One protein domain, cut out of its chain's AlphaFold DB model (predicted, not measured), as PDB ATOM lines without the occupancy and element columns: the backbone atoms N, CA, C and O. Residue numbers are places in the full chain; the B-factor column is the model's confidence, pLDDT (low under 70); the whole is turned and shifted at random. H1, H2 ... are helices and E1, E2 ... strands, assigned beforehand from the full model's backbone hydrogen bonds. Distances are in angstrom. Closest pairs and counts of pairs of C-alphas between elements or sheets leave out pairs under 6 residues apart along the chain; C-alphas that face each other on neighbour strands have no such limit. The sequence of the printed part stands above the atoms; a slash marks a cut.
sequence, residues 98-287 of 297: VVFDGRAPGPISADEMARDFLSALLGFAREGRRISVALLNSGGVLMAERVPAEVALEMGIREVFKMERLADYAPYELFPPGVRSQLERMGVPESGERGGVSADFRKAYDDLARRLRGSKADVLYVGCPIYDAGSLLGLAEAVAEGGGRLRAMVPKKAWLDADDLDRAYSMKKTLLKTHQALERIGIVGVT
ATOM      1  N   VAL A  98     -27.680 -11.919 -16.001       96.75
ATOM      2  CA  VAL A  98     -28.279 -12.550 -14.820       96.75
ATOM      3  C   VAL A  98     -29.568 -13.252 -15.232       96.75
ATOM      4  O   VAL A  98     -30.480 -12.616 -15.753       96.75
ATOM      5  N   VAL A  99     -29.655 -14.560 -15.008       97.12
ATOM      6  CA  VAL A  99     -30.840 -15.376 -15.295       97.12
ATOM      7  C   VAL A  99     -31.490 -15.760 -13.975       97.12
ATOM      8  O   VAL A  99     -30.820 -16.333 -13.120       97.12
ATOM      9  N   PHE A 100     -32.777 -15.474 -13.815       95.94
ATOM     10  CA  PHE A 100     -33.537 -15.818 -12.617       95.94
ATOM     11  C   PHE A 100     -34.679 -16.779 -12.950       95.94
ATOM     12  O   PHE A 100     -35.563 -16.453 -13.746       95.94
ATOM     13  N   ASP A 101     -34.657 -17.954 -12.326       93.00
ATOM     14  CA  ASP A 101     -35.765 -18.908 -12.298       93.00
ATOM     15  C   ASP A 101     -36.450 -18.813 -10.932       93.00
ATOM     16  O   ASP A 101     -35.921 -19.299  -9.936       93.00
ATOM     17  N   GLY A 102     -37.624 -18.180 -10.882       89.94
ATOM     18  CA  GLY A 102     -38.376 -17.954  -9.643       89.94
ATOM     19  C   GLY A 102     -39.110 -19.182  -9.088       89.94
ATOM     20  O   GLY A 102     -39.901 -19.042  -8.155       89.94
ATOM     21  N   ARG A 103     -38.911 -20.386  -9.642       88.31
ATOM     22  CA  ARG A 103     -39.516 -21.613  -9.098       88.31
ATOM     23  C   ARG A 103     -38.718 -22.100  -7.893       88.31
ATOM     24  O   ARG A 103     -37.559 -22.494  -8.018       88.31
ATOM     25  N   ALA A 104     -39.366 -22.145  -6.731       88.19
ATOM     26  CA  ALA A 104     -38.804 -22.728  -5.517       88.19
ATOM     27  C   ALA A 104     -39.677 -23.864  -4.974       88.19
ATOM     28  O   ALA A 104     -40.899 -23.825  -5.113       88.19
ATOM     29  N   PRO A 105     -39.066 -24.865  -4.316       86.69
ATOM     30  CA  PRO A 105     -39.800 -25.944  -3.663       86.69
ATOM     31  C   PRO A 105     -40.606 -25.493  -2.441       86.69
ATOM     32  O   PRO A 105     -41.576 -26.158  -2.083       86.69
ATOM     33  N   GLY A 106     -40.219 -24.381  -1.815       86.81
ATOM     34  CA  GLY A 106     -40.884 -23.802  -0.655       86.81
ATOM     35  C   GLY A 106     -40.199 -22.518  -0.172       86.81
ATOM     36  O   GLY A 106     -39.299 -22.011  -0.852       86.81
ATOM     37  N   PRO A 107     -40.642 -21.966   0.973       85.50
ATOM     38  CA  PRO A 107     -40.245 -20.639   1.448       85.50
ATOM     39  C   PRO A 107     -38.763 -20.520   1.825       85.50
ATOM     40  O   PRO A 107     -38.187 -19.448   1.678       85.50
ATOM     41  N   ILE A 108     -38.113 -21.594   2.284       88.12
ATOM     42  CA  ILE A 108     -36.701 -21.535   2.695       88.12
ATOM     43  C   ILE A 108     -35.810 -21.336   1.467       88.12
ATOM     44  O   ILE A 108     -34.904 -20.500   1.477       88.12
ATOM     45  N   SER A 109     -36.064 -22.103   0.406       90.44
ATOM     46  CA  SER A 109     -35.357 -21.960  -0.867       90.44
ATOM     47  C   SER A 109     -35.694 -20.646  -1.554       90.44
ATOM     48  O   SER A 109     -34.809 -20.046  -2.157       90.44
ATOM     49  N   ALA A 110     -36.951 -20.204  -1.458       89.50
ATOM     50  CA  ALA A 110     -37.396 -18.958  -2.061       89.50
ATOM     51  C   ALA A 110     -36.656 -17.741  -1.487       89.50
ATOM     52  O   ALA A 110     -36.048 -16.982  -2.244       89.50
ATOM     53  N   ASP A 111     -36.557 -17.662  -0.161       89.38
ATOM     54  CA  ASP A 111     -35.856 -16.588   0.540       89.38
ATOM     55  C   ASP A 111     -34.344 -16.590   0.233       89.38
ATOM     56  O   ASP A 111     -33.720 -15.548   0.011       89.38
ATOM     57  N   GLU A 112     -33.732 -17.777   0.142       91.56
ATOM     58  CA  GLU A 112     -32.322 -17.916  -0.241       91.56
ATOM     59  C   GLU A 112     -32.061 -17.452  -1.683       91.56
ATOM     60  O   GLU A 112     -31.101 -16.713  -1.914       91.56
ATOM     61  N   MET A 113     -32.933 -17.822  -2.626       93.19
ATOM     62  CA  MET A 113     -32.849 -17.410  -4.031       93.19
ATOM     63  C   MET A 113     -33.093 -15.913  -4.208       93.19
ATOM     64  O   MET A 113     -32.364 -15.263  -4.956       93.19
ATOM     65  N   ALA A 114     -34.074 -15.354  -3.499       92.75
ATOM     66  CA  ALA A 114     -34.337 -13.921  -3.476       92.75
ATOM     67  C   ALA A 114     -33.116 -13.142  -2.974       92.75
ATOM     68  O   ALA A 114     -32.700 -12.161  -3.599       92.75
ATOM     69  N   ARG A 115     -32.484 -13.614  -1.888       93.69
ATOM     70  CA  ARG A 115     -31.232 -13.039  -1.378       93.69
ATOM     71  C   ARG A 115     -30.137 -13.089  -2.436       93.69
ATOM     72  O   ARG A 115     -29.500 -12.063  -2.672       93.69
ATOM     73  N   ASP A 116     -29.886 -14.252  -3.034       95.25
ATOM     74  CA  ASP A 116     -28.819 -14.428  -4.028       95.25
ATOM     75  C   ASP A 116     -29.021 -13.534  -5.249       95.25
ATOM     76  O   ASP A 116     -28.092 -12.848  -5.680       95.25
ATOM     77  N   PHE A 117     -30.253 -13.468  -5.749       96.31
ATOM     78  CA  PHE A 117     -30.595 -12.656  -6.903       96.31
ATOM     79  C   PHE A 117     -30.422 -11.156  -6.634       96.31
ATOM     80  O   PHE A 117     -29.709 -10.480  -7.379       96.31
ATOM     81  N   LEU A 118     -30.987 -10.631  -5.538       95.50
ATOM     82  CA  LEU A 118     -30.827  -9.216  -5.182       95.50
ATOM     83  C   LEU A 118     -29.371  -8.864  -4.879       95.50
ATOM     84  O   LEU A 118     -28.901  -7.808  -5.297       95.50
ATOM     85  N   SER A 119     -28.633  -9.751  -4.204       95.19
ATOM     86  CA  SER A 119     -27.213  -9.534  -3.896       95.19
ATOM     87  C   SER A 119     -26.365  -9.450  -5.165       95.19
ATOM     88  O   SER A 119     -25.482  -8.595  -5.262       95.19
ATOM     89  N   ALA A 120     -26.646 -10.300  -6.157       94.06
ATOM     90  CA  ALA A 120     -25.970 -10.257  -7.447       94.06
ATOM     91  C   ALA A 120     -26.233  -8.934  -8.182       94.06
ATOM     92  O   ALA A 120     -25.289  -8.264  -8.609       94.06
ATOM     93  N   LEU A 121     -27.501  -8.521  -8.279       94.75
ATOM     94  CA  LEU A 121     -27.888  -7.259  -8.921       94.75
ATOM     95  C   LEU A 121     -27.285  -6.042  -8.210       94.75
ATOM     96  O   LEU A 121     -26.750  -5.149  -8.867       94.75
ATOM     97  N   LEU A 122     -27.287  -6.038  -6.875       91.62
ATOM     98  CA  LEU A 122     -26.622  -5.022  -6.057       91.62
ATOM     99  C   LEU A 122     -25.125  -4.920  -6.345       91.62
ATOM    100  O   LEU A 122     -24.595  -3.813  -6.431       91.62
ATOM    101  N   GLY A 123     -24.437  -6.056  -6.491       88.12
ATOM    102  CA  GLY A 123     -23.025  -6.088  -6.872       88.12
ATOM    103  C   GLY A 123     -22.785  -5.323  -8.175       88.12
ATOM    104  O   GLY A 123     -21.964  -4.405  -8.219       88.12
ATOM    105  N   PHE A 124     -23.583  -5.613  -9.204       87.81
ATOM    106  CA  PHE A 124     -23.501  -4.911 -10.487       87.81
ATOM    107  C   PHE A 124     -23.891  -3.426 -10.399       87.81
ATOM    108  O   PHE A 124     -23.255  -2.595 -11.053       87.81
ATOM    109  N   ALA A 125     -24.884  -3.074  -9.578       85.31
ATOM    110  CA  ALA A 125     -25.321  -1.691  -9.362       85.31
ATOM    111  C   ALA A 125     -24.250  -0.848  -8.654       85.31
ATOM    112  O   ALA A 125     -23.939   0.261  -9.089       85.31
ATOM    113  N   ARG A 126     -23.581  -1.391  -7.631       82.75
ATOM    114  CA  ARG A 126     -22.422  -0.736  -6.986       82.75
ATOM    115  C   ARG A 126     -21.267  -0.532  -7.969       82.75
ATOM    116  O   ARG A 126     -20.558   0.477  -7.921       82.75
ATOM    117  N   GLU A 127     -21.096  -1.467  -8.899       78.75
ATOM    118  CA  GLU A 127     -20.152  -1.346 -10.005       78.75
ATOM    119  C   GLU A 127     -20.645  -0.410 -11.126       78.75
ATOM    120  O   GLU A 127     -19.896  -0.163 -12.064       78.75
ATOM    121  N   GLY A 128     -21.856   0.152 -11.067       75.00
ATOM    122  CA  GLY A 128     -22.409   1.005 -12.127       75.00
ATOM    123  C   GLY A 128     -22.352   0.348 -13.509       75.00
ATOM    124  O   GLY A 128     -22.063   1.021 -14.503       75.00
ATOM    125  N   ARG A 129     -22.511  -0.981 -13.562       77.19
ATOM    126  CA  ARG A 129     -22.431  -1.758 -14.801       77.19
ATOM    127  C   ARG A 129     -23.773  -1.782 -15.502       77.19
ATOM    128  O   ARG A 129     -24.829  -1.783 -14.877       77.19
ATOM    129  N   ARG A 130     -23.708  -1.877 -16.826       85.44
ATOM    130  CA  ARG A 130     -24.845  -2.320 -17.623       85.44
ATOM    131  C   ARG A 130     -24.841  -3.836 -17.685       85.44
ATOM    132  O   ARG A 130     -23.811  -4.433 -18.004       85.44
ATOM    133  N   ILE A 131     -25.980  -4.436 -17.380       89.50
ATOM    134  CA  ILE A 131     -26.163  -5.884 -17.391       89.50
ATOM    135  C   ILE A 131     -27.389  -6.243 -18.211       89.50
ATOM    136  O   ILE A 131     -28.279  -5.419 -18.429       89.50
ATOM    137  N   SER A 132     -27.425  -7.483 -18.667       93.75
ATOM    138  CA  SER A 132     -28.653  -8.079 -19.163       93.75
ATOM    139  C   SER A 132     -29.297  -8.877 -18.034       93.75
ATOM    140  O   SER A 132     -28.600  -9.487 -17.222       93.75
ATOM    141  N   VAL A 133     -30.624  -8.888 -17.971       95.62
ATOM    142  CA  VAL A 133     -31.379  -9.729 -17.036       95.62
ATOM    143  C   VAL A 133     -32.436 -10.518 -17.800       95.62
ATOM    144  O   VAL A 133     -33.108  -9.976 -18.679       95.62
ATOM    145  N   ALA A 134     -32.562 -11.802 -17.479       96.75
ATOM    146  CA  ALA A 134     -33.557 -12.715 -18.020       96.75
ATOM    147  C   ALA A 134     -34.371 -13.312 -16.868       96.75
ATOM    148  O   ALA A 134     -33.842 -14.066 -16.055       96.75
ATOM    149  N   LEU A 135     -35.657 -12.976 -16.802       94.94
ATOM    150  CA  LEU A 135     -36.598 -13.526 -15.829       94.94
ATOM    151  C   LEU A 135     -37.404 -14.631 -16.513       94.94
ATOM    152  O   LEU A 135     -38.121 -14.369 -17.487       94.94
ATOM    153  N   LEU A 136     -37.252 -15.865 -16.036       92.62
ATOM    154  CA  LEU A 136     -37.941 -17.026 -16.591       92.62
ATOM    155  C   LEU A 136     -39.343 -17.138 -15.995       92.62
ATOM    156  O   LEU A 136     -39.532 -17.021 -14.785       92.62
ATOM    157  N   ASN A 137     -40.328 -17.385 -16.853       87.50
ATOM    158  CA  ASN A 137     -41.702 -17.658 -16.458       87.50
ATOM    159  C   ASN A 137     -42.332 -18.714 -17.381       87.50
ATOM    160  O   ASN A 137     -41.750 -19.122 -18.386       87.50
ATOM    161  N   SER A 138     -43.554 -19.145 -17.064       83.00
ATOM    162  CA  SER A 138     -44.289 -20.134 -17.867       83.00
ATOM    163  C   SER A 138     -44.654 -19.637 -19.272       83.00
ATOM    164  O   SER A 138     -44.835 -20.436 -20.189       83.00
ATOM    165  N   GLY A 139     -44.757 -18.320 -19.467       81.62
ATOM    166  CA  GLY A 139     -45.028 -17.695 -20.762       81.62
ATOM    167  C   GLY A 139     -43.798 -17.568 -21.672       81.62
ATOM    168  O   GLY A 139     -43.958 -17.404 -22.887       81.62
ATOM    169  N   GLY A 140     -42.586 -17.668 -21.115       87.94
ATOM    170  CA  GLY A 140     -41.315 -17.492 -21.815       87.94
ATOM    171  C   GLY A 140     -40.280 -16.746 -20.969       87.94
ATOM    172  O   GLY A 140     -40.257 -16.838 -19.743       87.94
ATOM    173  N   VAL A 141     -39.402 -15.996 -21.635       90.81
ATOM    174  CA  VAL A 141     -38.355 -15.194 -20.987       90.81
ATOM    175  C   VAL A 141     -38.640 -13.702 -21.147       90.81
ATOM    176  O   VAL A 141     -38.740 -13.195 -22.267       90.81
ATOM    177  N   LEU A 142     -38.752 -12.980 -20.028       91.44
ATOM    178  CA  LEU A 142     -38.714 -11.518 -20.031       91.44
ATOM    179  C   LEU A 142     -37.251 -11.086 -19.969       91.44
ATOM    180  O   LEU A 142     -36.568 -11.357 -18.984       91.44
ATOM    181  N   MET A 143     -36.774 -10.426 -21.021       89.56
ATOM    182  CA  MET A 143     -35.366 -10.067 -21.159       89.56
ATOM    183  C   MET A 143     -35.207  -8.557 -21.294       89.56
ATOM    184  O   MET A 143     -35.852  -7.942 -22.142       89.56
ATOM    185  N   ALA A 144     -34.334  -7.979 -20.477       88.88
ATOM    186  CA  ALA A 144     -33.881  -6.604 -20.616       88.88
ATOM    187  C   ALA A 144     -32.376  -6.625 -20.885       88.88
ATOM    188  O   ALA A 144     -31.605  -7.150 -20.083       88.88
ATOM    189  N   GLU A 145     -31.964  -6.108 -22.039       88.56
ATOM    190  CA  GLU A 145     -30.580  -6.180 -22.504       88.56
ATOM    191  C   GLU A 145     -29.812  -4.903 -22.171       88.56
ATOM    192  O   GLU A 145     -30.270  -3.800 -22.471       88.56
ATOM    193  N   ARG A 146     -28.612  -5.057 -21.594       85.62
ATOM    194  CA  ARG A 146     -27.661  -3.960 -21.331       85.62
ATOM    195  C   ARG A 146     -28.286  -2.738 -20.638       85.62
ATOM    196  O   ARG A 146     -27.902  -1.590 -20.893       85.62
ATOM    197  N   VAL A 147     -29.225  -2.977 -19.731       84.69
ATOM    198  CA  VAL A 147     -29.836  -1.927 -18.914       84.69
ATOM    199  C   VAL A 147     -28.887  -1.515 -17.785       84.69
ATOM    200  O   VAL A 147     -28.049  -2.323 -17.372       84.69
ATOM    201  N   PRO A 148     -28.973  -0.273 -17.274       86.25
ATOM    202  CA  PRO A 148     -28.337   0.074 -16.005       86.25
ATOM    203  C   PRO A 148     -28.726  -0.941 -14.926       86.25
ATOM    204  O   PRO A 148     -29.889  -1.349 -14.854       86.25
ATOM    205  N   ALA A 149     -27.772  -1.370 -14.101       84.94
ATOM    206  CA  ALA A 149     -28.038  -2.371 -13.072       84.94
ATOM    207  C   ALA A 149     -29.082  -1.906 -12.039       84.94
ATOM    208  O   ALA A 149     -29.740  -2.746 -11.442       84.94
ATOM    209  N   GLU A 150     -29.312  -0.600 -11.889       84.75
ATOM    210  CA  GLU A 150     -30.410  -0.025 -11.107       84.75
ATOM    211  C   GLU A 150     -31.786  -0.396 -11.685       84.75
ATOM    212  O   GLU A 150     -32.680  -0.799 -10.949       84.75
ATOM    213  N   VAL A 151     -31.942  -0.362 -13.013       88.25
ATOM    214  CA  VAL A 151     -33.178  -0.807 -13.684       88.25
ATOM    215  C   VAL A 151     -33.364  -2.313 -13.501       88.25
ATOM    216  O   VAL A 151     -34.464  -2.781 -13.208       88.25
ATOM    217  N   ALA A 152     -32.283  -3.088 -13.628       91.50
ATOM    218  CA  ALA A 152     -32.325  -4.521 -13.354       91.50
ATOM    219  C   ALA A 152     -32.674  -4.814 -11.883       91.50
ATOM    220  O   ALA A 152     -33.385  -5.777 -11.609       91.50
ATOM    221  N   LEU A 153     -32.227  -3.971 -10.948       92.00
ATOM    222  CA  LEU A 153     -32.535  -4.063  -9.523       92.00
ATOM    223  C   LEU A 153     -34.017  -3.802  -9.242       92.00
ATOM    224  O   LEU A 153     -34.627  -4.567  -8.500       92.00
ATOM    225  N   GLU A 154     -34.629  -2.805  -9.888       89.81
ATOM    226  CA  GLU A 154     -36.080  -2.588  -9.807       89.81
ATOM    227  C   GLU A 154     -36.875  -3.787 -10.341       89.81
ATOM    228  O   GLU A 154     -37.839  -4.233  -9.710       89.81
ATOM    229  N   MET A 155     -36.457  -4.342 -11.486       91.06
ATOM    230  CA  MET A 155     -37.045  -5.568 -12.035       91.06
ATOM    231  C   MET A 155     -36.887  -6.743 -11.066       91.06
ATOM    232  O   MET A 155     -37.839  -7.494 -10.853       91.06
ATOM    233  N   GLY A 156     -35.708  -6.879 -10.456       92.69
ATOM    234  CA  GLY A 156     -35.406  -7.944  -9.512       92.69
ATOM    235  C   GLY A 156     -36.225  -7.853  -8.230       92.69
ATOM    236  O   GLY A 156     -36.767  -8.862  -7.789       92.69
ATOM    237  N   ILE A 157     -36.402  -6.645  -7.685       91.31
ATOM    238  CA  ILE A 157     -37.290  -6.390  -6.545       91.31
ATOM    239  C   ILE A 157     -38.713  -6.828  -6.896       91.31
ATOM    240  O   ILE A 157     -39.298  -7.624  -6.171       91.31
ATOM    241  N   ARG A 158     -39.268  -6.399  -8.034       87.81
ATOM    242  CA  ARG A 158     -40.616  -6.838  -8.441       87.81
ATOM    243  C   ARG A 158     -40.727  -8.356  -8.537       87.81
ATOM    244  O   ARG A 158     -41.739  -8.910  -8.123       87.81
ATOM    245  N   GLU A 159     -39.713  -9.020  -9.083       88.69
ATOM    246  CA  GLU A 159     -39.734 -10.471  -9.267       88.69
ATOM    247  C   GLU A 159     -39.639 -11.234  -7.940       88.69
ATOM    248  O   GLU A 159     -40.406 -12.170  -7.718       88.69
ATOM    249  N   VAL A 160     -38.788 -10.784  -7.014       88.94
ATOM    250  CA  VAL A 160     -38.700 -11.352  -5.658       88.94
ATOM    251  C   VAL A 160     -40.042 -11.282  -4.939       88.94
ATOM    252  O   VAL A 160     -40.456 -12.255  -4.324       88.94
ATOM    253  N   PHE A 161     -40.768 -10.173  -5.060       83.62
ATOM    254  CA  PHE A 161     -42.063 -10.003  -4.395       83.62
ATOM    255  C   PHE A 161     -43.223 -10.738  -5.080       83.62
ATOM    256  O   PHE A 161     -44.282 -10.899  -4.478       83.62
ATOM    257  N   LYS A 162     -43.052 -11.211  -6.323       80.12
ATOM    258  CA  LYS A 162     -43.985 -12.193  -6.897       80.12
ATOM    259  C   LYS A 162     -43.797 -13.558  -6.249       80.12
ATOM    260  O   LYS A 162     -44.782 -14.245  -6.022       80.12
ATOM    261  N   MET A 163     -42.549 -13.930  -5.967       78.06
ATOM    262  CA  MET A 163     -42.162 -15.222  -5.399       78.06
ATOM    263  C   MET A 163     -42.452 -15.313  -3.892       78.06
ATOM    264  O   MET A 163     -43.003 -16.310  -3.420       78.06
ATOM    265  N   GLU A 164     -42.084 -14.266  -3.153       72.50
ATOM    266  CA  GLU A 164     -42.215 -14.152  -1.704       72.50
ATOM    267  C   GLU A 164     -43.563 -13.544  -1.319       72.50
ATOM    268  O   GLU A 164     -43.916 -12.426  -1.704       72.50
ATOM    269  N   ARG A 165     -44.333 -14.260  -0.499       65.38
ATOM    270  CA  ARG A 165     -45.619 -13.764  -0.012       65.38
ATOM    271  C   ARG A 165     -45.408 -12.899   1.229       65.38
ATOM    272  O   ARG A 165     -45.445 -13.385   2.354       65.38
ATOM    273  N   LEU A 166     -45.277 -11.590   1.027       57.16
ATOM    274  CA  LEU A 166     -45.220 -10.595   2.110       57.16
ATOM    275  C   LEU A 166     -46.361 -10.691   3.131       57.16
ATOM    276  O   LEU A 166     -46.172 -10.363   4.301       57.16
ATOM    277  N   ALA A 167     -47.554 -11.103   2.688       53.34
ATOM    278  CA  ALA A 167     -48.730 -11.222   3.546       53.34
ATOM    279  C   ALA A 167     -48.520 -12.202   4.716       53.34
ATOM    280  O   ALA A 167     -49.218 -12.095   5.722       53.34
ATOM    281  N   ASP A 168     -47.546 -13.112   4.613       55.34
ATOM    282  CA  ASP A 168     -47.189 -14.048   5.683       55.34
ATOM    283  C   ASP A 168     -46.416 -13.360   6.834       55.34
ATOM    284  O   ASP A 168     -46.230 -13.958   7.889       55.34
ATOM    285  N   TYR A 169     -46.011 -12.092   6.676       57.16
ATOM    286  CA  TYR A 169     -45.079 -11.410   7.579       57.16
ATOM    287  C   TYR A 169     -45.623 -10.141   8.265       57.16
ATOM    288  O   TYR A 169     -44.837  -9.387   8.828       57.16
ATOM    289  N   ALA A 170     -46.938  -9.888   8.240       55.06
ATOM    290  CA  ALA A 170     -47.547  -8.629   8.703       55.06
ATOM    291  C   ALA A 170     -46.892  -7.389   8.029       55.06
ATOM    292  O   ALA A 170     -45.930  -6.820   8.547       55.06
ATOM    293  N   PRO A 171     -47.422  -6.917   6.880       50.50
ATOM    294  CA  PRO A 171     -46.768  -5.934   5.998       50.50
ATOM    295  C   PRO A 171     -46.273  -4.641   6.670       50.50
ATOM    296  O   PRO A 171     -45.331  -4.012   6.197       50.50
ATOM    297  N   TYR A 172     -46.905  -4.254   7.781       47.19
ATOM    298  CA  TYR A 172     -46.641  -3.024   8.527       47.19
ATOM    299  C   TYR A 172     -45.500  -3.142   9.547       47.19
ATOM    300  O   TYR A 172     -45.026  -2.123  10.039       47.19
ATOM    301  N   GLU A 173     -45.060  -4.360   9.873       58.25
ATOM    302  CA  GLU A 173     -43.966  -4.588  10.826       58.25
ATOM    303  C   GLU A 173     -42.619  -4.808  10.141       58.25
ATOM    304  O   GLU A 173     -41.571  -4.559  10.736       58.25
ATOM    305  N   LEU A 174     -42.637  -5.275   8.892       64.81
ATOM    306  CA  LEU A 174     -41.418  -5.571   8.157       64.81
ATOM    307  C   LEU A 174     -40.713  -4.324   7.654       64.81
ATOM    308  O   LEU A 174     -39.493  -4.312   7.651       64.81
ATOM    309  N   PHE A 175     -41.422  -3.302   7.176       69.50
ATOM    310  CA  PHE A 175     -40.795  -2.220   6.417       69.50
ATOM    311  C   PHE A 175     -40.965  -0.854   7.080       69.50
ATOM    312  O   PHE A 175     -42.077  -0.499   7.475       69.50
ATOM    313  N   PRO A 176     -39.902  -0.029   7.126       70.62
ATOM    314  CA  PRO A 176     -40.046   1.388   7.424       70.62
ATOM    315  C   PRO A 176     -41.051   2.065   6.465       70.62
ATOM    316  O   PRO A 176     -41.108   1.698   5.287       70.62
ATOM    317  N   PRO A 177     -41.799   3.099   6.896       69.56
ATOM    318  CA  PRO A 177     -42.795   3.772   6.049       69.56
ATOM    319  C   PRO A 177     -42.261   4.297   4.701       69.56
ATOM    320  O   PRO A 177     -42.975   4.260   3.696       69.56
ATOM    321  N   GLY A 178     -41.001   4.748   4.659       72.31
ATOM    322  CA  GLY A 178     -40.349   5.200   3.420       72.31
ATOM    323  C   GLY A 178     -40.170   4.070   2.403       72.31
ATOM    324  O   GLY A 178     -40.554   4.211   1.243       72.31
ATOM    325  N   VAL A 179     -39.721   2.904   2.878       75.94
ATOM    326  CA  VAL A 179     -39.547   1.691   2.064       75.94
ATOM    327  C   VAL A 179     -40.870   1.261   1.442       75.94
ATOM    328  O   VAL A 179     -40.934   0.992   0.245       75.94
ATOM    329  N   ARG A 180     -41.951   1.252   2.230       74.50
ATOM    330  CA  ARG A 180     -43.281   0.907   1.720       74.50
ATOM    331  C   ARG A 180     -43.708   1.829   0.576       74.50
ATOM    332  O   ARG A 180     -44.082   1.347  -0.488       74.50
ATOM    333  N   SER A 181     -43.593   3.140   0.778       76.31
ATOM    334  CA  SER A 181     -43.962   4.138  -0.236       76.31
ATOM    335  C   SER A 181     -43.146   3.973  -1.525       76.31
ATOM    336  O   SER A 181     -43.633   4.213  -2.628       76.31
ATOM    337  N   GLN A 182     -41.882   3.557  -1.417       80.69
ATOM    338  CA  GLN A 182     -41.051   3.250  -2.579       80.69
ATOM    339  C   GLN A 182     -41.507   1.981  -3.305       80.69
ATOM    340  O   GLN A 182     -41.646   2.013  -4.526       80.69
ATOM    341  N   LEU A 183     -41.794   0.896  -2.583       81.62
ATOM    342  CA  LEU A 183     -42.301  -0.350  -3.169       81.62
ATOM    343  C   LEU A 183     -43.644  -0.137  -3.890       81.62
ATOM    344  O   LEU A 183     -43.830  -0.631  -5.004       81.62
ATOM    345  N   GLU A 184     -44.538   0.667  -3.307       79.69
ATOM    346  CA  GLU A 184     -45.807   1.072  -3.927       79.69
ATOM    347  C   GLU A 184     -45.579   1.859  -5.227       79.69
ATOM    348  O   GLU A 184     -46.154   1.520  -6.261       79.69
ATOM    349  N   ARG A 185     -44.670   2.850  -5.228       82.25
ATOM    350  CA  ARG A 185     -44.275   3.584  -6.452       82.25
ATOM    351  C   ARG A 185     -43.687   2.665  -7.519       82.25
ATOM    352  O   ARG A 185     -43.887   2.887  -8.711       82.25
ATOM    353  N   MET A 186     -42.972   1.628  -7.098       81.19
ATOM    354  CA  MET A 186     -42.419   0.620  -7.991       81.19
ATOM    355  C   MET A 186     -43.485  -0.346  -8.523       81.19
ATOM    356  O   MET A 186     -43.149  -1.156  -9.381       81.19
ATOM    357  N   GLY A 187     -44.746  -0.288  -8.084       80.75
ATOM    358  CA  GLY A 187     -45.791  -1.220  -8.521       80.75
ATOM    359  C   GLY A 187     -45.520  -2.659  -8.078       80.75
ATOM    360  O   GLY A 187     -45.865  -3.606  -8.783       80.75
ATOM    361  N   VAL A 188     -44.829  -2.822  -6.948       78.62
ATOM    362  CA  VAL A 188     -44.610  -4.126  -6.324       78.62
ATOM    363  C   VAL A 188     -45.953  -4.624  -5.777       78.62
ATOM    364  O   VAL A 188     -46.641  -3.859  -5.102       78.62
ATOM    365  N   PRO A 189     -46.367  -5.869  -6.070       68.06
ATOM    366  CA  PRO A 189     -47.642  -6.380  -5.583       68.06
ATOM    367  C   PRO A 189     -47.645  -6.473  -4.049       68.06
ATOM    368  O   PRO A 189     -46.676  -6.936  -3.451       68.06
ATOM    369  N   GLU A 190     -48.757  -6.090  -3.408       61.62
ATOM    370  CA  GLU A 190     -48.933  -6.233  -1.948       61.62
ATOM    371  C   GLU A 190     -48.949  -7.708  -1.503       61.62
ATOM    372  O   GLU A 190     -48.651  -8.033  -0.351       61.62
ATOM    373  N   SER A 191     -49.265  -8.619  -2.427       59.19
ATOM    374  CA  SER A 191     -49.242 -10.064  -2.220       59.19
ATOM    375  C   SER A 191     -48.717 -10.786  -3.461       59.19
ATOM    376  O   SER A 191     -49.301 -10.657  -4.537       59.19
ATOM    377  N   GLY A 192     -47.655 -11.576  -3.302       57.84
ATOM    378  CA  GLY A 192     -47.210 -12.540  -4.309       57.84
ATOM    379  C   GLY A 192     -48.061 -13.816  -4.318       57.84
ATOM    380  O   GLY A 192     -48.603 -14.231  -3.286       57.84
ATOM    381  N   GLU A 193     -48.161 -14.461  -5.480       56.62
ATOM    382  CA  GLU A 193     -48.604 -15.854  -5.585       56.62
ATOM    383  C   GLU A 193     -47.389 -16.742  -5.315       56.62
ATOM    384  O   GLU A 193     -46.388 -16.620  -6.015       56.62
ATOM    385  N   ARG A 194     -47.444 -17.639  -4.313       57.38
ATOM    386  CA  ARG A 194     -46.328 -18.569  -4.055       57.38
ATOM    387  C   ARG A 194     -45.933 -19.239  -5.368       57.38
ATOM    388  O   ARG A 194     -46.785 -19.881  -5.987       57.38
ATOM    389  N   GLY A 195     -44.668 -19.068  -5.764       53.16
ATOM    390  CA  GLY A 195     -44.133 -19.545  -7.036       53.16
ATOM    391  C   GLY A 195     -44.609 -20.965  -7.320       53.16
ATOM    392  O   GLY A 195     -44.314 -21.895  -6.569       53.16
ATOM    393  N   GLY A 196     -45.424 -21.117  -8.364       53.44
ATOM    394  CA  GLY A 196     -46.048 -22.387  -8.689       53.44
ATOM    395  C   GLY A 196     -44.986 -23.445  -8.969       53.44
ATOM    396  O   GLY A 196     -44.305 -23.396  -9.991       53.44
ATOM    397  N   VAL A 197     -44.896 -24.439  -8.086       56.12
ATOM    398  CA  VAL A 197     -43.969 -25.583  -8.171       56.12
ATOM    399  C   VAL A 197     -44.127 -26.378  -9.486       56.12
ATOM    400  O   VAL A 197     -43.237 -27.119  -9.883       56.12
ATOM    401  N   SER A 198     -45.255 -26.207 -10.187       56.09
ATOM    402  CA  SER A 198     -45.657 -27.003 -11.353       56.09
ATOM    403  C   SER A 198     -45.562 -26.276 -12.705       56.09
ATOM    404  O   SER A 198     -46.048 -26.803 -13.708       56.09
ATOM    405  N   ALA A 199     -45.000 -25.067 -12.767       67.94
ATOM    406  CA  ALA A 199     -44.938 -24.325 -14.024       67.94
ATOM    407  C   ALA A 199     -43.831 -24.861 -14.957       67.94
ATOM    408  O   ALA A 199     -42.651 -24.896 -14.589       67.94
ATOM    409  N   ASP A 200     -44.211 -25.261 -16.175       81.81
ATOM    410  CA  ASP A 200     -43.271 -25.665 -17.226       81.81
ATOM    411  C   ASP A 200     -42.569 -24.428 -17.804       81.81
ATOM    412  O   ASP A 200     -43.201 -23.564 -18.412       81.81
ATOM    413  N   PHE A 201     -41.258 -24.318 -17.571       90.25
ATOM    414  CA  PHE A 201     -40.420 -23.225 -18.077       90.25
ATOM    415  C   PHE A 201     -39.575 -23.659 -19.277       90.25
ATOM    416  O   PHE A 201     -38.771 -22.865 -19.766       90.25
ATOM    417  N   ARG A 202     -39.735 -24.886 -19.788       90.00
ATOM    418  CA  ARG A 202     -38.887 -25.432 -20.854       90.00
ATOM    419  C   ARG A 202     -38.809 -24.510 -22.065       90.00
ATOM    420  O   ARG A 202     -37.721 -24.230 -22.549       90.00
ATOM    421  N   LYS A 203     -39.943 -23.936 -22.482       90.75
ATOM    422  CA  LYS A 203     -39.987 -22.939 -23.563       90.75
ATOM    423  C   LYS A 203     -39.109 -21.715 -23.268       90.75
ATOM    424  O   LYS A 203     -38.414 -21.242 -24.160       90.75
ATOM    425  N   ALA A 204     -39.125 -21.201 -22.038       93.62
ATOM    426  CA  ALA A 204     -38.304 -20.061 -21.636       93.62
ATOM    427  C   ALA A 204     -36.805 -20.389 -21.704       93.62
ATOM    428  O   ALA A 204     -36.022 -19.583 -22.208       93.62
ATOM    429  N   TYR A 205     -36.419 -21.585 -21.251       94.62
ATOM    430  CA  TYR A 205     -35.046 -22.079 -21.362       94.62
ATOM    431  C   TYR A 205     -34.625 -22.296 -22.815       94.62
ATOM    432  O   TYR A 205     -33.552 -21.840 -23.195       94.62
ATOM    433  N   ASP A 206     -35.465 -22.923 -23.640       93.62
ATOM    434  CA  ASP A 206     -35.191 -23.153 -25.062       93.62
ATOM    435  C   ASP A 206     -35.047 -21.824 -25.825       93.62
ATOM    436  O   ASP A 206     -34.151 -21.663 -26.659       93.62
ATOM    437  N   ASP A 207     -35.899 -20.839 -25.528       94.12
ATOM    438  CA  ASP A 207     -35.815 -19.487 -26.087       94.12
ATOM    439  C   ASP A 207     -34.505 -18.799 -25.691       94.12
ATOM    440  O   ASP A 207     -33.839 -18.204 -26.543       94.12
ATOM    441  N   LEU A 208     -34.110 -18.901 -24.420       94.75
ATOM    442  CA  LEU A 208     -32.872 -18.311 -23.923       94.75
ATOM    443  C   LEU A 208     -31.631 -19.015 -24.491       94.75
ATOM    444  O   LEU A 208     -30.723 -18.349 -24.987       94.75
ATOM    445  N   ALA A 209     -31.610 -20.347 -24.497       94.06
ATOM    446  CA  ALA A 209     -30.527 -21.148 -25.055       94.06
ATOM    447  C   ALA A 209     -30.330 -20.855 -26.548       94.06
ATOM    448  O   ALA A 209     -29.196 -20.706 -26.998       94.06
ATOM    449  N   ARG A 210     -31.414 -20.688 -27.324       93.12
ATOM    450  CA  ARG A 210     -31.322 -20.267 -28.735       93.12
ATOM    451  C   ARG A 210     -30.690 -18.889 -28.909       93.12
ATOM    452  O   ARG A 210     -29.934 -18.713 -29.857       93.12
ATOM    453  N   ARG A 211     -30.986 -17.930 -28.026       91.81
ATOM    454  CA  ARG A 211     -30.394 -16.578 -28.071       91.81
ATOM    455  C   ARG A 211     -28.916 -16.571 -27.688       91.81
ATOM    456  O   ARG A 211     -28.163 -15.770 -28.226       91.81
ATOM    457  N   LEU A 212     -28.516 -17.440 -26.760       90.44
ATOM    458  CA  LEU A 212     -27.146 -17.499 -26.242       90.44
ATOM    459  C   LEU A 212     -26.228 -18.436 -27.024       90.44
ATOM    460  O   LEU A 212     -25.008 -18.341 -26.875       90.44
ATOM    461  N   ARG A 213     -26.777 -19.325 -27.853       87.38
ATOM    462  CA  ARG A 213     -25.990 -20.262 -28.656       87.38
ATOM    463  C   ARG A 213     -24.988 -19.505 -29.528       87.38
ATOM    464  O   ARG A 213     -25.368 -18.659 -30.333       87.38
ATOM    465  N   GLY A 214     -23.705 -19.821 -29.367       79.56
ATOM    466  CA  GLY A 214     -22.623 -19.164 -30.106       79.56
ATOM    467  C   GLY A 214     -22.167 -17.812 -29.535       79.56
ATOM    468  O   GLY A 214     -21.249 -17.216 -30.095       79.56
ATOM    469  N   SER A 215     -22.765 -17.329 -28.439       83.50
ATOM    470  CA  SER A 215     -22.323 -16.115 -27.734       83.50
ATOM    471  C   SER A 215     -21.216 -16.413 -26.717       83.50
ATOM    472  O   SER A 215     -21.150 -17.511 -26.160       83.50
ATOM    473  N   LYS A 216     -20.379 -15.417 -26.409       87.25
ATOM    474  CA  LYS A 216     -19.368 -15.492 -25.340       87.25
ATOM    475  C   LYS A 216     -19.912 -14.930 -24.021       87.25
ATOM    476  O   LYS A 216     -19.158 -14.364 -23.224       87.25
ATOM    477  N   ALA A 217     -21.211 -15.108 -23.782       87.12
ATOM    478  CA  ALA A 217     -21.899 -14.542 -22.633       87.12
ATOM    479  C   ALA A 217     -21.316 -15.053 -21.304       87.12
ATOM    480  O   ALA A 217     -21.007 -16.238 -21.149       87.12
ATOM    481  N   ASP A 218     -21.208 -14.153 -20.324       89.94
ATOM    482  CA  ASP A 218     -20.934 -14.499 -18.928       89.94
ATOM    483  C   ASP A 218     -22.261 -14.517 -18.160       89.94
ATOM    484  O   ASP A 218     -22.853 -13.470 -17.881       89.94
ATOM    485  N   VAL A 219     -22.754 -15.721 -17.886       93.25
ATOM    486  CA  VAL A 219     -24.086 -15.983 -17.343       93.25
ATOM    487  C   VAL A 219     -23.999 -16.300 -15.854       93.25
ATOM    488  O   VAL A 219     -23.288 -17.217 -15.438       93.25
ATOM    489  N   LEU A 220     -24.775 -15.579 -15.050       95.06
ATOM    490  CA  LEU A 220     -25.056 -15.905 -13.658       95.06
ATOM    491  C   LEU A 220     -26.501 -16.387 -13.543       95.06
ATOM    492  O   LEU A 220     -27.434 -15.591 -13.609       95.06
ATOM    493  N   TYR A 221     -26.682 -17.688 -13.371       95.50
ATOM    494  CA  TYR A 221     -27.974 -18.304 -13.108       95.50
ATOM    495  C   TYR A 221     -28.279 -18.298 -11.609       95.50
ATOM    496  O   TYR A 221     -27.419 -18.654 -10.804       95.50
ATOM    497  N   VAL A 222     -29.508 -17.953 -11.239       95.31
ATOM    498  CA  VAL A 222     -30.041 -18.059  -9.878       95.31
ATOM    499  C   VAL A 222     -31.365 -18.817  -9.950       95.31
ATOM    500  O   VAL A 222     -32.301 -18.369 -10.613       95.31
ATOM    501  N   GLY A 223     -31.445 -19.982  -9.303       92.31
ATOM    502  CA  GLY A 223     -32.612 -20.857  -9.426       92.31
ATOM    503  C   GLY A 223     -32.474 -22.208  -8.725       92.31
ATOM    504  O   GLY A 223     -31.378 -22.616  -8.340       92.31
ATOM    505  N   CYS A 224     -33.579 -22.950  -8.600       91.00
ATOM    506  CA  CYS A 224     -33.585 -24.295  -8.018       91.00
ATOM    507  C   CYS A 224     -33.794 -25.379  -9.096       91.00
ATOM    508  O   CYS A 224     -34.918 -25.590  -9.553       91.00
ATOM    509  N   PRO A 225     -32.757 -26.140  -9.493       88.31
ATOM    510  CA  PRO A 225     -32.854 -27.072 -10.619       88.31
ATOM    511  C   PRO A 225     -33.443 -28.447 -10.242       88.31
ATOM    512  O   PRO A 225     -33.188 -29.440 -10.919       88.31
ATOM    513  N   ILE A 226     -34.198 -28.544  -9.142       85.25
ATOM    514  CA  ILE A 226     -34.764 -29.819  -8.658       85.25
ATOM    515  C   ILE A 226     -35.883 -30.324  -9.574       85.25
ATOM    516  O   ILE A 226     -36.037 -31.532  -9.738       85.25
ATOM    517  N   TYR A 227     -36.638 -29.408 -10.180       75.50
ATOM    518  CA  TYR A 227     -37.774 -29.736 -11.045       75.50
ATOM    519  C   TYR A 227     -37.378 -29.934 -12.503       75.50
ATOM    520  O   TYR A 227     -38.049 -30.662 -13.228       75.50
ATOM    521  N   ASP A 228     -36.290 -29.295 -12.929       83.19
ATOM    522  CA  ASP A 228     -35.877 -29.295 -14.325       83.19
ATOM    523  C   ASP A 228     -34.372 -29.039 -14.476       83.19
ATOM    524  O   ASP A 228     -33.915 -27.983 -14.915       83.19
ATOM    525  N   ALA A 229     -33.575 -30.032 -14.085       87.06
ATOM    526  CA  ALA A 229     -32.135 -29.994 -14.309       87.06
ATOM    527  C   ALA A 229     -31.788 -30.027 -15.809       87.06
ATOM    528  O   ALA A 229     -30.778 -29.457 -16.209       87.06
ATOM    529  N   GLY A 230     -32.617 -30.678 -16.633       89.38
ATOM    530  CA  GLY A 230     -32.373 -30.839 -18.067       89.38
ATOM    531  C   GLY A 230     -32.322 -29.504 -18.800       89.38
ATOM    532  O   GLY A 230     -31.378 -29.260 -19.550       89.38
ATOM    533  N   SER A 231     -33.276 -28.611 -18.532       91.81
ATOM    534  CA  SER A 231     -33.296 -27.282 -19.150       91.81
ATOM    535  C   SER A 231     -32.101 -26.413 -18.743       91.81
ATOM    536  O   SER A 231     -31.522 -25.732 -19.589       91.81
ATOM    537  N   LEU A 232     -31.664 -26.478 -17.477       91.38
ATOM    538  CA  LEU A 232     -30.451 -25.779 -17.034       91.38
ATOM    539  C   LEU A 232     -29.186 -26.343 -17.700       91.38
ATOM    540  O   LEU A 232     -28.312 -25.577 -18.101       91.38
ATOM    541  N   LEU A 233     -29.088 -27.669 -17.839       90.44
ATOM    542  CA  LEU A 233     -27.965 -28.314 -18.525       90.44
ATOM    543  C   LEU A 233     -27.932 -27.931 -20.012       90.44
ATOM    544  O   LEU A 233     -26.878 -27.546 -20.506       90.44
ATOM    545  N   GLY A 234     -29.080 -27.928 -20.697       91.44
ATOM    546  CA  GLY A 234     -29.170 -27.496 -22.096       91.44
ATOM    547  C   GLY A 234     -28.808 -26.019 -22.296       91.44
ATOM    548  O   GLY A 234     -28.145 -25.662 -23.271       91.44
ATOM    549  N   LEU A 235     -29.176 -25.152 -21.346       92.62
ATOM    550  CA  LEU A 235     -28.729 -23.757 -21.325       92.62
ATOM    551  C   LEU A 235     -27.206 -23.656 -21.166       92.62
ATOM    552  O   LEU A 235     -26.563 -22.885 -21.878       92.62
ATOM    553  N   ALA A 236     -26.625 -24.439 -20.256       90.50
ATOM    554  CA  ALA A 236     -25.185 -24.459 -20.030       90.50
ATOM    555  C   ALA A 236     -24.402 -24.948 -21.252       90.50
ATOM    556  O   ALA A 236     -23.394 -24.342 -21.605       90.50
ATOM    557  N   GLU A 237     -24.889 -25.992 -21.924       89.69
ATOM    558  CA  GLU A 237     -24.322 -26.487 -23.180       89.69
ATOM    559  C   GLU A 237     -24.355 -25.407 -24.268       89.69
ATOM    560  O   GLU A 237     -23.331 -25.135 -24.889       89.69
ATOM    561  N   ALA A 238     -25.487 -24.714 -24.442       90.94
ATOM    562  CA  ALA A 238     -25.605 -23.637 -25.429       90.94
ATOM    563  C   ALA A 238     -24.631 -22.471 -25.168       90.94
ATOM    564  O   ALA A 238     -24.071 -21.911 -26.115       90.94
ATOM    565  N   VAL A 239     -24.405 -22.117 -23.898       90.56
ATOM    566  CA  VAL A 239     -23.409 -21.106 -23.497       90.56
ATOM    567  C   VAL A 239     -21.984 -21.611 -23.748       90.56
ATOM    568  O   VAL A 239     -21.150 -20.870 -24.275       90.56
ATOM    569  N   ALA A 240     -21.700 -22.872 -23.417       86.94
ATOM    570  CA  ALA A 240     -20.385 -23.481 -23.606       86.94
ATOM    571  C   ALA A 240     -20.000 -23.601 -25.092       86.94
ATOM    572  O   ALA A 240     -18.852 -23.332 -25.443       86.94
ATOM    573  N   GLU A 241     -20.949 -23.925 -25.978       88.62
ATOM    574  CA  GLU A 241     -20.737 -23.979 -27.435       88.62
ATOM    575  C   GLU A 241     -20.223 -22.650 -28.015       88.62
ATOM    576  O   GLU A 241     -19.439 -22.647 -28.963       88.62
ATOM    577  N   GLY A 242     -20.642 -21.513 -27.447       85.88
ATOM    578  CA  GLY A 242     -20.167 -20.184 -27.843       85.88
ATOM    579  C   GLY A 242     -18.849 -19.753 -27.192       85.88
ATOM    580  O   GLY A 242     -18.330 -18.679 -27.500       85.88
ATOM    581  N   GLY A 243     -18.285 -20.575 -26.302       86.19
ATOM    582  CA  GLY A 243     -17.128 -20.218 -25.477       86.19
ATOM    583  C   GLY A 243     -17.461 -19.241 -24.345       86.19
ATOM    584  O   GLY A 243     -16.556 -18.589 -23.818       86.19
ATOM    585  N   GLY A 244     -18.744 -19.106 -23.997       87.44
ATOM    586  CA  GLY A 244     -19.204 -18.367 -22.828       87.44
ATOM    587  C   GLY A 244     -18.940 -19.120 -21.524       87.44
ATOM    588  O   GLY A 244     -18.379 -20.219 -21.499       87.44
ATOM    589  N   ARG A 245     -19.349 -18.521 -20.406       88.44
ATOM    590  CA  ARG A 245     -19.270 -19.142 -19.076       88.44
ATOM    591  C   ARG A 245     -20.617 -19.053 -18.389       88.44
ATOM    592  O   ARG A 245     -21.254 -18.009 -18.429       88.44
ATOM    593  N   LEU A 246     -21.007 -20.118 -17.697       91.06
ATOM    594  CA  LEU A 246     -22.161 -20.115 -16.808       91.06
ATOM    595  C   LEU A 246     -21.694 -20.394 -15.378       91.06
ATOM    596  O   LEU A 246     -20.836 -21.249 -15.149       91.06
ATOM    597  N   ARG A 247     -22.251 -19.644 -14.427       91.31
ATOM    598  CA  ARG A 247     -22.137 -19.840 -12.976       91.31
ATOM    599  C   ARG A 247     -23.543 -19.981 -12.403       91.31
ATOM    600  O   ARG A 247     -24.453 -19.322 -12.898       91.31
ATOM    601  N   ALA A 248     -23.731 -20.820 -11.387       91.06
ATOM    602  CA  ALA A 248     -25.060 -21.124 -10.852       91.06
ATOM    603  C   ALA A 248     -25.137 -20.944  -9.327       91.06
ATOM    604  O   ALA A 248     -24.462 -21.635  -8.566       91.06
ATOM    605  N   MET A 249     -26.015 -20.056  -8.869       91.69
ATOM    606  CA  MET A 249     -26.405 -19.934  -7.467       91.69
ATOM    607  C   MET A 249     -27.657 -20.781  -7.246       91.69
ATOM    608  O   MET A 249     -28.720 -20.502  -7.804       91.69
ATOM    609  N   VAL A 250     -27.500 -21.854  -6.473       90.31
ATOM    610  CA  VAL A 250     -28.561 -22.822  -6.176       90.31
ATOM    611  C   VAL A 250     -28.733 -22.931  -4.657       90.31
ATOM    612  O   VAL A 250     -27.730 -22.851  -3.944       90.31
ATOM    613  N   PRO A 251     -29.958 -23.139  -4.137       89.62
ATOM    614  CA  PRO A 251     -30.175 -23.227  -2.695       89.62
ATOM    615  C   PRO A 251     -29.385 -24.379  -2.077       89.62
ATOM    616  O   PRO A 251     -29.463 -25.511  -2.558       89.62
ATOM    617  N   LYS A 252     -28.687 -24.136  -0.964       87.25
ATOM    618  CA  LYS A 252     -27.819 -25.153  -0.338       87.25
ATOM    619  C   LYS A 252     -28.591 -26.346   0.210       87.25
ATOM    620  O   LYS A 252     -28.133 -27.481   0.130       87.25
ATOM    621  N   LYS A 253     -29.752 -26.087   0.819       88.44
ATOM    622  CA  LYS A 253     -30.542 -27.093   1.545       88.44
ATOM    623  C   LYS A 253     -32.010 -27.063   1.145       88.44
ATOM    624  O   LYS A 253     -32.887 -27.015   2.000       88.44
ATOM    625  N   ALA A 254     -32.268 -27.136  -0.157       90.38
ATOM    626  CA  ALA A 254     -33.625 -27.099  -0.696       90.38
ATOM    627  C   ALA A 254     -34.566 -28.165  -0.099       90.38
ATOM    628  O   ALA A 254     -35.767 -27.959  -0.004       90.38
ATOM    629  N   TRP A 255     -34.028 -29.303   0.353       92.31
ATOM    630  CA  TRP A 255     -34.794 -30.366   1.013       92.31
ATOM    631  C   TRP A 255     -35.403 -29.975   2.369       92.31
ATOM    632  O   TRP A 255     -36.184 -30.750   2.908       92.31
ATOM    633  N   LEU A 256     -35.047 -28.818   2.943       91.44
ATOM    634  CA  LEU A 256     -35.719 -28.297   4.138       91.44
ATOM    635  C   LEU A 256     -37.159 -27.848   3.854       91.44
ATOM    636  O   LEU A 256     -37.944 -27.751   4.787       91.44
ATOM    637  N   ASP A 257     -37.501 -27.614   2.584       90.00
ATOM    638  CA  ASP A 257     -38.865 -27.306   2.142       90.00
ATOM    639  C   ASP A 257     -39.725 -28.559   1.892       90.00
ATOM    640  O   ASP A 257     -40.868 -28.449   1.451       90.00
ATOM    641  N   ALA A 258     -39.184 -29.760   2.113       91.38
ATOM    642  CA  ALA A 258     -39.934 -30.997   1.935       91.38
ATOM    643  C   ALA A 258     -40.978 -31.192   3.049       91.38
ATOM    644  O   ALA A 258     -40.723 -30.912   4.218       91.38
ATOM    645  N   ASP A 259     -42.137 -31.726   2.673       90.12
ATOM    646  CA  ASP A 259     -43.231 -32.112   3.570       90.12
ATOM    647  C   ASP A 259     -42.956 -33.424   4.320       90.12
ATOM    648  O   ASP A 259     -43.486 -33.626   5.414       90.12
ATOM    649  N   ASP A 260     -42.099 -34.289   3.775       93.38
ATOM    650  CA  ASP A 260     -41.686 -35.543   4.401       93.38
ATOM    651  C   ASP A 260     -40.201 -35.895   4.157       93.38
ATOM    652  O   ASP A 260     -39.482 -35.269   3.369       93.38
ATOM    653  N   LEU A 261     -39.716 -36.913   4.881       94.31
ATOM    654  CA  LEU A 261     -38.323 -37.366   4.820       94.31
ATOM    655  C   LEU A 261     -37.948 -38.007   3.477       94.31
ATOM    656  O   LEU A 261     -36.799 -37.870   3.047       94.31
ATOM    657  N   ASP A 262     -38.880 -38.690   2.813       93.12
ATOM    658  CA  ASP A 262     -38.621 -39.375   1.542       93.12
ATOM    659  C   ASP A 262     -38.417 -38.354   0.422       93.12
ATOM    660  O   ASP A 262     -37.446 -38.420  -0.347       93.12
ATOM    661  N   ARG A 263     -39.272 -37.332   0.384       91.31
ATOM    662  CA  ARG A 263     -39.135 -36.174  -0.490       91.31
ATOM    663  C   ARG A 263     -37.873 -35.393  -0.162       91.31
ATOM    664  O   ARG A 263     -37.132 -35.070  -1.091       91.31
ATOM    665  N   ALA A 264     -37.566 -35.154   1.115       93.31
ATOM    666  CA  ALA A 264     -36.323 -34.487   1.513       93.31
ATOM    667  C   ALA A 264     -35.089 -35.237   0.980       93.31
ATOM    668  O   ALA A 264     -34.178 -34.641   0.392       93.31
ATOM    669  N   TYR A 265     -35.071 -36.564   1.130       92.50
ATOM    670  CA  TYR A 265     -33.994 -37.412   0.630       92.50
ATOM    671  C   TYR A 265     -33.894 -37.376  -0.901       92.50
ATOM    672  O   TYR A 265     -32.797 -37.214  -1.446       92.50
ATOM    673  N   SER A 266     -35.029 -37.471  -1.601       91.44
ATOM    674  CA  SER A 266     -35.100 -37.374  -3.063       91.44
ATOM    675  C   SER A 266     -34.571 -36.027  -3.566       91.44
ATOM    676  O   SER A 266     -33.670 -35.992  -4.406       91.44
ATOM    677  N   MET A 267     -35.031 -34.916  -2.980       91.88
ATOM    678  CA  MET A 267     -34.583 -33.557  -3.302       91.88
ATOM    679  C   MET A 267     -33.079 -33.386  -3.096       91.88
ATOM    680  O   MET A 267     -32.387 -32.894  -3.988       91.88
ATOM    681  N   LYS A 268     -32.550 -33.847  -1.956       91.31
ATOM    682  CA  LYS A 268     -31.110 -33.823  -1.670       91.31
ATOM    683  C   LYS A 268     -30.317 -34.599  -2.719       91.31
ATOM    684  O   LYS A 268     -29.313 -34.104  -3.227       91.31
ATOM    685  N   LYS A 269     -30.763 -35.811  -3.059       91.00
ATOM    686  CA  LYS A 269     -30.105 -36.661  -4.057       91.00
ATOM    687  C   LYS A 269     -30.123 -36.017  -5.442       91.00
ATOM    688  O   LYS A 269     -29.102 -36.053  -6.126       91.00
ATOM    689  N   THR A 270     -31.249 -35.436  -5.847       89.81
ATOM    690  CA  THR A 270     -31.385 -34.720  -7.120       89.81
ATOM    691  C   THR A 270     -30.448 -33.524  -7.167       89.81
ATOM    692  O   THR A 270     -29.641 -33.443  -8.085       89.81
ATOM    693  N   LEU A 271     -30.462 -32.659  -6.150       88.69
ATOM    694  CA  LEU A 271     -29.607 -31.473  -6.113       88.69
ATOM    695  C   LEU A 271     -28.111 -31.829  -6.176       88.69
ATOM    696  O   LEU A 271     -27.373 -31.209  -6.935       88.69
ATOM    697  N   LEU A 272     -27.674 -32.866  -5.451       87.69
ATOM    698  CA  LEU A 272     -26.286 -33.349  -5.496       87.69
ATOM    699  C   LEU A 272     -25.898 -33.894  -6.877       87.69
ATOM    700  O   LEU A 272     -24.807 -33.611  -7.368       87.69
ATOM    701  N   LYS A 273     -26.784 -34.665  -7.519       88.25
ATOM    702  CA  LYS A 273     -26.551 -35.161  -8.882       88.25
ATOM    703  C   LYS A 273     -26.475 -34.019  -9.887       88.25
ATOM    704  O   LYS A 273     -25.598 -34.033 -10.744       88.25
ATOM    705  N   THR A 274     -27.378 -33.047  -9.773       86.12
ATOM    706  CA  THR A 274     -27.384 -31.868 -10.633       86.12
ATOM    707  C   THR A 274     -26.103 -31.070 -10.441       86.12
ATOM    708  O   THR A 274     -25.443 -30.786 -11.427       86.12
ATOM    709  N   HIS A 275     -25.680 -30.804  -9.202       84.69
ATOM    710  CA  HIS A 275     -24.405 -30.139  -8.915       84.69
ATOM    711  C   HIS A 275     -23.224 -30.828  -9.610       84.69
ATOM    712  O   HIS A 275     -22.499 -30.191 -10.367       84.69
ATOM    713  N   GLN A 276     -23.088 -32.147  -9.441       84.44
ATOM    714  CA  GLN A 276     -22.025 -32.924 -10.092       84.44
ATOM    715  C   GLN A 276     -22.100 -32.874 -11.625       84.44
ATOM    716  O   GLN A 276     -21.069 -32.891 -12.294       84.44
ATOM    717  N   ALA A 277     -23.304 -32.850 -12.203       84.25
ATOM    718  CA  ALA A 277     -23.482 -32.714 -13.646       84.25
ATOM    719  C   ALA A 277     -23.063 -31.320 -14.137       84.25
ATOM    720  O   ALA A 277     -22.349 -31.224 -15.132       84.25
ATOM    721  N   LEU A 278     -23.442 -30.264 -13.409       81.56
ATOM    722  CA  LEU A 278     -23.057 -28.887 -13.716       81.56
ATOM    723  C   LEU A 278     -21.527 -28.719 -13.665       81.56
ATOM    724  O   LEU A 278     -20.939 -28.175 -14.599       81.56
ATOM    725  N   GLU A 279     -20.865 -29.261 -12.637       80.94
ATOM    726  CA  GLU A 279     -19.399 -29.240 -12.518       80.94
ATOM    727  C   GLU A 279     -18.702 -29.953 -13.686       80.94
ATOM    728  O   GLU A 279     -17.712 -29.450 -14.217       80.94
ATOM    729  N   ARG A 280     -19.224 -31.105 -14.133       81.12
ATOM    730  CA  ARG A 280     -18.647 -31.864 -15.262       81.12
ATOM    731  C   ARG A 280     -18.680 -31.104 -16.584       81.12
ATOM    732  O   ARG A 280     -17.794 -31.308 -17.406       81.12
ATOM    733  N   ILE A 281     -19.684 -30.253 -16.789       74.31
ATOM    734  CA  ILE A 281     -19.836 -29.429 -18.000       74.31
ATOM    735  C   ILE A 281     -18.984 -28.146 -17.899       74.31
ATOM    736  O   ILE A 281     -18.902 -27.361 -18.838       74.31
ATOM    737  N   GLY A 282     -18.275 -27.948 -16.781       67.00
ATOM    738  CA  GLY A 282     -17.369 -26.817 -16.586       67.00
ATOM    739  C   GLY A 282     -18.063 -25.550 -16.089       67.00
ATOM    740  O   GLY A 282     -17.496 -24.464 -16.213       67.00
ATOM    741  N   ILE A 283     -19.267 -25.662 -15.511       71.25
ATOM    742  CA  ILE A 283     -19.892 -24.548 -14.787       71.25
ATOM    743  C   ILE A 283     -19.046 -24.249 -13.553       71.25
ATOM    744  O   ILE A 283     -18.823 -25.109 -12.700       71.25
ATOM    745  N   VAL A 284     -18.580 -23.008 -13.453       57.94
ATOM    746  CA  VAL A 284     -17.704 -22.559 -12.366       57.94
ATOM    747  C   VAL A 284     -18.553 -21.992 -11.227       57.94
ATOM    748  O   VAL A 284     -19.562 -21.336 -11.466       57.94
ATOM    749  N   GLY A 285     -18.148 -22.203  -9.973       58.66
ATOM    750  CA  GLY A 285     -18.759 -21.520  -8.825       58.66
ATOM    751  C   GLY A 285     -20.223 -21.888  -8.576       58.66
ATOM    752  O   GLY A 285     -21.004 -21.021  -8.184       58.66
ATOM    753  N   VAL A 286     -20.598 -23.151  -8.815       60.47
ATOM    754  CA  VAL A 286     -21.875 -23.671  -8.317       60.47
ATOM    755  C   VAL A 286     -21.855 -23.587  -6.793       60.47
ATOM    756  O   VAL A 286     -20.862 -23.946  -6.160       60.47
ATOM    757  N   THR A 287     -22.925 -23.070  -6.191       65.81
ATOM    758  CA  THR A 287     -23.028 -23.062  -4.727       65.81
ATOM    759  C   THR A 287     -23.030 -24.502  -4.223       65.81
ATOM    760  O   THR A 287     -23.961 -25.244  -4.529       65.81
TER     761      THR A 287
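Overview. This is residues 98 to 287 of the 297 residues of the protein "DUF58 domain-containing protein" of Candidatus Methanomethylicus mesodigestum (UniProt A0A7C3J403). A twisted sheet of five strands forms the core, with helices H1 and H2 over one face and H6 and H7 over the other, making three layers. The long helix H9 runs beyond the edge strand E5, and the small helices H3, H4 and H5 lie off beyond H2, away from the sheet. The printed part has 190 residues, in the order E1 H1 E2 E3 H2 H3 H4 H5 H6 E4 H7 E5 H8 H9. The sheet, E3 E2 E1 E4 E5, is mixed, and the class is mixed, helices and strands. The whole is compact, with a radius of gyration of the C-alphas of 16.6 A and spans of 48 by 44 by 28 A.

Along the chain. E1, residues 98 to 101, begins at C-alpha 98 (-28.279, -12.550, -14.820). H1 is residues 107 to 126, 28.0 A long; E2 is 130 to 137, 22.8 A; E3 is 140 to 148, 22.6 A, and bends by 54 degrees at residue 145. H2 is 149 to 163, 20.6 A; H3 is 166 to 169, H4 171 to 174 and H5 177 to 185. H6 is 202 to 212, E4 218 to 222, H7 229 to 241, 18.4 A, E5 245 to 249 and H8 254 to 257. H9, residues 261 to 280, 28.6 A, ends at C-alpha 280 (-18.647, -31.864, -15.262).

Arrangement. E1 is parallel to E2, with N 100 and O 134 2.9 A apart, and to E4, with N 99 and O 220 at 2.8 A. E4 and E5 are parallel, with N 221 and O 247 at 2.8 A. E2 and E3 form a hairpin, antiparallel, with N 135 and O 142 at 2.9 A. Two strand-helix-strand units, parallel neighbour strands with a helix between, are E1, H1, E2 and E4, H7, E5, both right-handed crossovers. H1 and H2 touch at Ala 125 and Ala 149, C-alphas 4.6 A apart, at a shallow tilt of 8 degrees, opposite ways. On the opposite face, H6 and H7 touch at Ala 209 and Leu 235, C-alphas 4.9 A apart. H9 only grazes the sheet with residues 275 to 279. H8 touches H9, with C-alphas 255 and 264 4.4 A apart. H3, H4 and H5 touch no helix. Every O i to N i+4 pair is within hydrogen-bond range in H1, H2, H5, H6, H7 and H9; H3, H4 and H8 are too short for one.

Size, cuts and confidence. C-alphas 172 and 241 are the two farthest apart, 49.0 A. The printed part has no cut. The link from H5 to H6 is long, 16 residues. Mean pLDDT of the printed part is 83.9; residues 165 to 175, 177, 189 to 199, 282 and 284 to 287 are under 70.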